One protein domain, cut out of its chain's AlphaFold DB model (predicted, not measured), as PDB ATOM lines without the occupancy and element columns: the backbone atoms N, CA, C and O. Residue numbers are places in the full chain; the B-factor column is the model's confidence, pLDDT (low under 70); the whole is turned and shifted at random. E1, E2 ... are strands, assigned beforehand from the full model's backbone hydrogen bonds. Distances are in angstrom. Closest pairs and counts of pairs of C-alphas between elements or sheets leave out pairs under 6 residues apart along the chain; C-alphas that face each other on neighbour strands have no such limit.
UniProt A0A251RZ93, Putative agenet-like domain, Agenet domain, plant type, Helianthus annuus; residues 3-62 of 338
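This is residues 3 to 62 of the 338 residues of the protein "Putative agenet-like domain, Agenet domain, plant type" of Helianthus annuus (UniProt A0A251RZ93). There is little regular structure: one antiparallel hairpin, E1 and E2, with a long loop that returns beside E2 at residues 42 to 43 and then makes a second loop, whose residues 50 to 55 stick out. The 60 printed residues hold two named strands, E1 then E2, no named helix, and the class is all strand, with 13 residues in named elements. The whole is flat, 36 by 30 by 16 A, and only just loose, close to compact, with a radius of gyration of the C-alphas of 12.9 A.

E1, residues 15 to 21, spans 16.5 A from C-alpha 15 at (349.565, 279.558, 188.735). E2, residues 26 to 31, spans 15.4 A and ends at C-alpha 31 at (347.107, 277.600, 191.438).

The hairpin's directions differ by 158 degrees; N 18 and O 28 are within hydrogen-bond range, 2.9 A. Residues 45 to 46 pair with residues 60 to 61, antiparallel.

The C-alphas of Asp 35 and Lys 55 are farthest apart, 37.6 A. The printed part has no cut. Residues 49 to 57 have pLDDT under 70.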
ATOM      1  N   SER A   3     349.075 270.397 181.755       90.38
ATOM      2  CA  SER A   3     348.919 269.027 182.267       90.38
ATOM      3  C   SER A   3     348.879 267.958 181.163       90.38
ATOM      4  O   SER A   3     348.459 268.197 180.027       90.38
ATOM      5  N   PHE A   4     349.358 266.760 181.516       89.50
ATOM      6  CA  PHE A   4     349.222 265.514 180.744       89.50
ATOM      7  C   PHE A   4     348.415 264.444 181.495       89.50
ATOM      8  O   PHE A   4     348.340 263.295 181.045       89.50
ATOM      9  N   LEU A   5     347.851 264.787 182.655       89.25
ATOM     10  CA  LEU A   5     346.994 263.881 183.411       89.25
ATOM     11  C   LEU A   5     345.701 263.641 182.632       89.25
ATOM     12  O   LEU A   5     345.179 264.555 182.003       89.25
ATOM     13  N   LYS A   6     345.209 262.399 182.652       90.50
ATOM     14  CA  LYS A   6     343.913 262.048 182.055       90.50
ATOM     15  C   LYS A   6     342.827 262.922 182.689       90.50
ATOM     16  O   LYS A   6     342.804 263.036 183.912       90.50
ATOM     17  N   GLY A   7     341.962 263.502 181.865       91.75
ATOM     18  CA  GLY A   7     340.954 264.470 182.297       91.75
ATOM     19  C   GLY A   7     341.440 265.921 182.333       91.75
ATOM     20  O   GLY A   7     340.626 266.777 182.629       91.75
ATOM     21  N   TYR A   8     342.720 266.199 182.039       92.00
ATOM     22  CA  TYR A   8     343.294 267.546 181.869       92.00
ATOM     23  C   TYR A   8     344.404 267.604 180.801       92.00
ATOM     24  O   TYR A   8     345.266 268.492 180.799       92.00
ATOM     25  N   ARG A   9     344.452 266.636 179.888       90.62
ATOM     26  CA  ARG A   9     345.416 266.596 178.790       90.62
ATOM     27  C   ARG A   9     345.178 267.799 177.899       90.62
ATOM     28  O   ARG A   9     344.068 268.019 177.430       90.62
ATOM     29  N   SER A  10     346.254 268.535 177.627       85.62
ATOM     30  CA  SER A  10     346.262 269.802 176.874       85.62
ATOM     31  C   SER A  10     345.721 271.030 177.615       85.62
ATOM     32  O   SER A  10     345.834 272.127 177.076       85.62
ATOM     33  N   ALA A  11     345.263 270.890 178.861       94.44
ATOM     34  CA  ALA A  11     344.830 272.027 179.665       94.44
ATOM     35  C   ALA A  11     346.015 272.855 180.192       94.44
ATOM     36  O   ALA A  11     347.093 272.325 180.497       94.44
ATOM     37  N   TRP A  12     345.785 274.160 180.342       95.69
ATOM     38  CA  TRP A  12     346.678 275.140 180.948       95.69
ATOM     39  C   TRP A  12     346.024 275.794 182.166       95.69
ATOM     40  O   TRP A  12     345.064 276.550 182.053       95.69
ATOM     41  N   PHE A  13     346.625 275.584 183.326       95.69
ATOM     42  CA  PHE A  13     346.228 276.179 184.596       95.69
ATOM     43  C   PHE A  13     346.959 277.494 184.839       95.69
ATOM     44  O   PHE A  13     348.145 277.621 184.504       95.69
ATOM     45  N   ARG A  14     346.295 278.468 185.460       95.56
ATOM     46  CA  ARG A  14     346.975 279.670 185.950       95.56
ATOM     47  C   ARG A  14     347.598 279.369 187.307       95.56
ATOM     48  O   ARG A  14     346.966 278.768 188.168       95.56
ATOM     49  N   CYS A  15     348.846 279.780 187.489       95.06
ATOM     50  CA  CYS A  15     349.565 279.558 188.735       95.06
ATOM     51  C   CYS A  15     350.611 280.643 188.981       95.06
ATOM     52  O   CYS A  15     351.112 281.261 188.035       95.06
ATOM     53  N   LYS A  16     350.984 280.811 190.246       95.12
ATOM     54  CA  LYS A  16     352.198 281.494 190.690       95.12
ATOM     55  C   LYS A  16     353.249 280.450 191.045       95.12
ATOM     56  O   LYS A  16     352.930 279.408 191.606       95.12
ATOM     57  N   ILE A  17     354.510 280.716 190.724       95.75
ATOM     58  CA  ILE A  17     355.616 279.870 191.183       95.75
ATOM     59  C   ILE A  17     355.994 280.336 192.591       95.75
ATOM     60  O   ILE A  17     356.373 281.495 192.766       95.75
ATOM     61  N   ARG A  18     355.852 279.454 193.586       96.31
ATOM     62  CA  ARG A  18     356.237 279.719 194.980       96.31
ATOM     63  C   ARG A  18     357.711 279.443 195.231       96.31
ATOM     64  O   ARG A  18     358.339 280.215 195.943       96.31
ATOM     65  N   ASP A  19     358.236 278.380 194.628       96.94
ATOM     66  CA  ASP A  19     359.631 277.970 194.774       96.94
ATOM     67  C   ASP A  19     360.132 277.208 193.531       96.94
ATOM     68  O   ASP A  19     359.331 276.707 192.726       96.94
ATOM     69  N   ILE A  20     361.455 277.148 193.352       96.75
ATOM     70  CA  ILE A  20     362.139 276.532 192.209       96.75
ATOM     71  C   ILE A  20     363.327 275.700 192.703       96.75
ATOM     72  O   ILE A  20     364.277 276.226 193.273       96.75
ATOM     73  N   ASP A  21     363.327 274.412 192.367       95.94
ATOM     74  CA  ASP A  21     364.459 273.508 192.580       95.94
ATOM     75  C   ASP A  21     365.122 273.236 191.221       95.94
ATOM     76  O   ASP A  21     364.646 272.426 190.414       95.94
ATOM     77  N   LEU A  22     366.208 273.960 190.936       91.88
ATOM     78  CA  LEU A  22     366.924 273.866 189.660       91.88
ATOM     79  C   LEU A  22     367.676 272.540 189.500       91.88
ATOM     80  O   LEU A  22     367.761 272.029 188.380       91.88
ATOM     81  N   GLU A  23     368.172 271.959 190.595       94.00
ATOM     82  CA  GLU A  23     368.878 270.674 190.573       94.00
ATOM     83  C   GLU A  23     367.924 269.547 190.175       94.00
ATOM     84  O   GLU A  23     368.211 268.756 189.269       94.00
ATOM     85  N   LYS A  24     366.734 269.524 190.784       94.31
ATOM     86  CA  LYS A  24     365.685 268.546 190.463       94.31
ATOM     87  C   LYS A  24     364.845 268.939 189.249       94.31
ATOM     88  O   LYS A  24     364.053 268.119 188.782       94.31
ATOM     89  N   LYS A  25     365.021 270.152 188.712       93.88
ATOM     90  CA  LYS A  25     364.244 270.726 187.595       93.88
ATOM     91  C   LYS A  25     362.741 270.730 187.884       93.88
ATOM     92  O   LYS A  25     361.924 270.372 187.021       93.88
ATOM     93  N   LYS A  26     362.390 271.120 189.108       96.44
ATOM     94  CA  LYS A  26     361.016 271.183 189.601       96.44
ATOM     95  C   LYS A  26     360.634 272.589 190.035       96.44
ATOM     96  O   LYS A  26     361.486 273.418 190.343       96.44
ATOM     97  N   ILE A  27     359.335 272.830 190.065       96.00
ATOM     98  CA  ILE A  27     358.719 274.045 190.588       96.00
ATOM     99  C   ILE A  27     357.630 273.679 191.583       96.00
ATOM    100  O   ILE A  27     357.040 272.603 191.482       96.00
ATOM    101  N   LEU A  28     357.346 274.590 192.503       96.56
ATOM    102  CA  LEU A  28     356.202 274.509 193.399       96.56
ATOM    103  C   LEU A  28     355.123 275.496 192.917       96.56
ATOM    104  O   LEU A  28     355.206 276.688 193.235       96.56
ATOM    105  N   PRO A  29     354.170 275.067 192.068       95.50
ATOM    106  CA  PRO A  29     353.079 275.912 191.610       95.50
ATOM    107  C   PRO A  29     351.997 276.050 192.688       95.50
ATOM    108  O   PRO A  29     351.542 275.068 193.263       95.50
ATOM    109  N   GLU A  30     351.535 277.275 192.892       95.12
ATOM    110  CA  GLU A  30     350.282 277.588 193.576       95.12
ATOM    111  C   GLU A  30     349.266 278.026 192.521       95.12
ATOM    112  O   GLU A  30     349.539 278.938 191.735       95.12
ATOM    113  N   TYR A  31     348.121 277.357 192.460       94.31
ATOM    114  CA  TYR A  31     347.107 277.600 191.438       94.31
ATOM    115  C   TYR A  31     346.141 278.708 191.870       94.31
ATOM    116  O   TYR A  31     345.836 278.847 193.047       94.31
ATOM    117  N   TYR A  32     345.679 279.521 190.916       92.38
ATOM    118  CA  TYR A  32     344.729 280.607 191.209       92.38
ATOM    119  C   TYR A  32     343.271 280.142 191.186       92.38
ATOM    120  O   TYR A  32     342.442 280.659 191.922       92.38
ATOM    121  N   ASP A  33     342.966 279.197 190.299       90.44
ATOM    122  CA  ASP A  33     341.606 278.737 189.993       90.44
ATOM    123  C   ASP A  33     341.231 277.448 190.740       90.44
ATOM    124  O   ASP A  33     340.161 276.882 190.532       90.44
ATOM    125  N   TYR A  34     342.145 276.955 191.574       84.12
ATOM    126  CA  TYR A  34     342.035 275.702 192.301       84.12
ATOM    127  C   TYR A  34     342.861 275.799 193.582       84.12
ATOM    128  O   TYR A  34     344.026 276.188 193.517       84.12
ATOM    129  N   ASP A  35     342.272 275.428 194.717       84.69
ATOM    130  CA  ASP A  35     342.937 275.432 196.021       84.69
ATOM    131  C   ASP A  35     343.226 273.986 196.462       84.69
ATOM    132  O   ASP A  35     342.321 273.286 196.929       84.69
ATOM    133  N   PRO A  36     344.448 273.470 196.234       83.44
ATOM    134  CA  PRO A  36     344.814 272.149 196.716       83.44
ATOM    135  C   PRO A  36     345.011 272.159 198.234       83.44
ATOM    136  O   PRO A  36     345.547 273.107 198.795       83.44
ATOM    137  N   ALA A  37     344.716 271.031 198.884       87.56
ATOM    138  CA  ALA A  37     345.033 270.847 200.302       87.56
ATOM    139  C   ALA A  37     346.533 271.044 200.609       87.56
ATOM    140  O   ALA A  37     346.885 271.537 201.677       87.56
ATOM    141  N   GLU A  38     347.413 270.675 199.669       90.56
ATOM    142  CA  GLU A  38     348.863 270.845 199.779       90.56
ATOM    143  C   GLU A  38     349.486 271.209 198.425       90.56
ATOM    144  O   GLU A  38     349.072 270.716 197.371       90.56
ATOM    145  N   LEU A  39     350.529 272.045 198.445       91.44
ATOM    146  CA  LEU A  39     351.297 272.377 197.246       91.44
ATOM    147  C   LEU A  39     352.226 271.217 196.866       91.44
ATOM    148  O   LEU A  39     352.998 270.724 197.688       91.44
ATOM    149  N   ILE A  40     352.194 270.813 195.594       93.25
ATOM    150  CA  ILE A  40     352.938 269.652 195.091       93.25
ATOM    151  C   ILE A  40     354.049 270.107 194.145       93.25
ATOM    152  O   ILE A  40     353.826 270.909 193.244       93.25
ATOM    153  N   TRP A  41     355.251 269.557 194.320       95.88
ATOM    154  CA  TRP A  41     356.377 269.801 193.419       95.88
ATOM    155  C   TRP A  41     356.183 269.139 192.055       95.88
ATOM    156  O   TRP A  41     356.118 267.912 191.943       95.88
ATOM    157  N   GLU A  42     356.241 269.945 191.004       94.75
ATOM    158  CA  GLU A  42     355.967 269.543 189.631       94.75
ATOM    159  C   GLU A  42     357.180 269.687 188.713       94.75
ATOM    160  O   GLU A  42     358.012 270.581 188.864       94.75
ATOM    161  N   ASN A  43     357.290 268.806 187.716       94.38
ATOM    162  CA  ASN A  43     358.416 268.834 186.778       94.38
ATOM    163  C   ASN A  43     358.258 269.961 185.745       94.38
ATOM    164  O   ASN A  43     357.240 270.028 185.053       94.38
ATOM    165  N   ILE A  44     359.313 270.761 185.545       92.50
ATOM    166  CA  ILE A  44     359.352 271.824 184.521       92.50
ATOM    167  C   ILE A  44     359.262 271.229 183.109       92.50
ATOM    168  O   ILE A  44     358.673 271.830 182.213       92.50
ATOM    169  N   TYR A  45     359.816 270.030 182.913       91.38
ATOM    170  CA  TYR A  45     359.791 269.314 181.642       91.38
ATOM    171  C   TYR A  45     359.186 267.923 181.811       91.38
ATOM    172  O   TYR A  45     359.668 267.139 182.629       91.38
ATOM    173  N   GLN A  46     358.191 267.572 180.995       89.75
ATOM    174  CA  GLN A  46     357.589 266.234 180.997       89.75
ATOM    175  C   GLN A  46     357.509 265.650 179.588       89.75
ATOM    176  O   GLN A  46     357.338 266.363 178.603       89.75
ATOM    177  N   ALA A  47     357.651 264.333 179.481       84.25
ATOM    178  CA  ALA A  47     357.403 263.620 178.234       84.25
ATOM    179  C   ALA A  47     355.888 263.381 178.073       84.25
ATOM    180  O   ALA A  47     355.251 262.961 179.044       84.25
ATOM    181  N   PRO A  48     355.307 263.594 176.878       75.88
ATOM    182  CA  PRO A  48     353.930 263.193 176.607       75.88
ATOM    183  C   PRO A  48     353.759 261.690 176.851       75.88
ATOM    184  O   PRO A  48     354.549 260.876 176.362       75.88
ATOM    185  N   ARG A  49     352.730 261.303 177.608       68.44
ATOM    186  CA  ARG A  49     352.416 259.889 177.840       68.44
ATOM    187  C   ARG A  49     351.740 259.334 176.578       68.44
ATOM    188  O   ARG A  49     350.628 259.738 176.273       68.44
ATOM    189  N   GLY A  50     352.414 258.447 175.838       58.97
ATOM    190  CA  GLY A  50     351.863 257.805 174.628       58.97
ATOM    191  C   GLY A  50     352.802 257.730 173.418       58.97
ATOM    192  O   GLY A  50     352.475 257.076 172.433       58.97
ATOM    193  N   GLY A  51     353.985 258.353 173.473       56.09
ATOM    194  CA  GLY A  51     355.003 258.172 172.435       56.09
ATOM    195  C   GLY A  51     355.601 256.763 172.479       56.09
ATOM    196  O   GLY A  51     355.951 256.276 173.557       56.09
ATOM    197  N   LYS A  52     355.762 256.113 171.314       53.75
ATOM    198  CA  LYS A  52     356.607 254.911 171.184       53.75
ATOM    199  C   LYS A  52     357.948 255.205 171.866       53.75
ATOM    200  O   LYS A  52     358.465 256.311 171.712       53.75
ATOM    201  N   LYS A  53     358.494 254.242 172.618       50.25
ATOM    202  CA  LYS A  53     359.789 254.335 173.324       50.25
ATOM    203  C   LYS A  53     360.954 254.459 172.323       50.25
ATOM    204  O   LYS A  53     361.796 253.574 172.228       50.25
ATOM    205  N   SER A  54     360.991 255.523 171.528       52.84
ATOM    206  CA  SER A  54     362.161 255.894 170.748       52.84
ATOM    207  C   SER A  54     363.121 256.642 171.671       52.84
ATOM    208  O   SER A  54     362.714 257.303 172.631       52.84
ATOM    209  N   LYS A  55     364.421 256.519 171.404       54.59
ATOM    210  CA  LYS A  55     365.504 257.029 172.261       54.59
ATOM    211  C   LYS A  55     365.530 258.566 172.411       54.59
ATOM    212  O   LYS A  55     366.410 259.081 173.090       54.59
ATOM    213  N   GLN A  56     364.574 259.299 171.834       54.81
ATOM    214  CA  GLN A  56     364.461 260.756 171.932       54.81
ATOM    215  C   GLN A  56     362.994 261.206 172.028       54.81
ATOM    216  O   GLN A  56     362.471 261.876 171.138       54.81
ATOM    217  N   VAL A  57     362.297 260.870 173.118       62.50
ATOM    218  CA  VAL A  57     361.016 261.537 173.408       62.50
ATOM    219  C   VAL A  57     361.318 262.978 173.818       62.50
ATOM    220  O   VAL A  57     361.820 263.236 174.915       62.50
ATOM    221  N   LYS A  58     361.037 263.925 172.916       77.50
ATOM    222  CA  LYS A  58     361.187 265.360 173.174       77.50
ATOM    223  C   LYS A  58     360.321 265.737 174.376       77.50
ATOM    224  O   LYS A  58     359.099 265.616 174.338       77.50
ATOM    225  N   ARG A  59     360.958 266.179 175.462       85.88
ATOM    226  CA  ARG A  59     360.237 266.672 176.638       85.88
ATOM    227  C   ARG A  59     359.587 268.012 176.312       85.88
ATOM    228  O   ARG A  59     360.188 268.859 175.654       85.88
ATOM    229  N   HIS A  60     358.365 268.194 176.778       88.50
ATOM    230  CA  HIS A  60     357.625 269.438 176.671       88.50
ATOM    231  C   HIS A  60     357.874 270.282 177.910       88.50
ATOM    232  O   HIS A  60     357.918 269.765 179.024       88.50
ATOM    233  N   LEU A  61     358.040 271.582 177.695       91.56
ATOM    234  CA  LEU A  61     358.074 272.566 178.759       91.56
ATOM    235  C   LEU A  61     356.651 272.748 179.301       91.56
ATOM    236  O   LEU A  61     355.717 273.001 178.540       91.56
ATOM    237  N   MET A  62     356.491 272.569 180.609       93.81
ATOM    238  CA  MET A  62     355.188 272.523 181.280       93.81
ATOM    239  C   MET A  62     354.742 273.887 181.797       93.81
ATOM    240  O   MET A  62     353.608 274.050 182.239       93.81
TER     241      MET A  62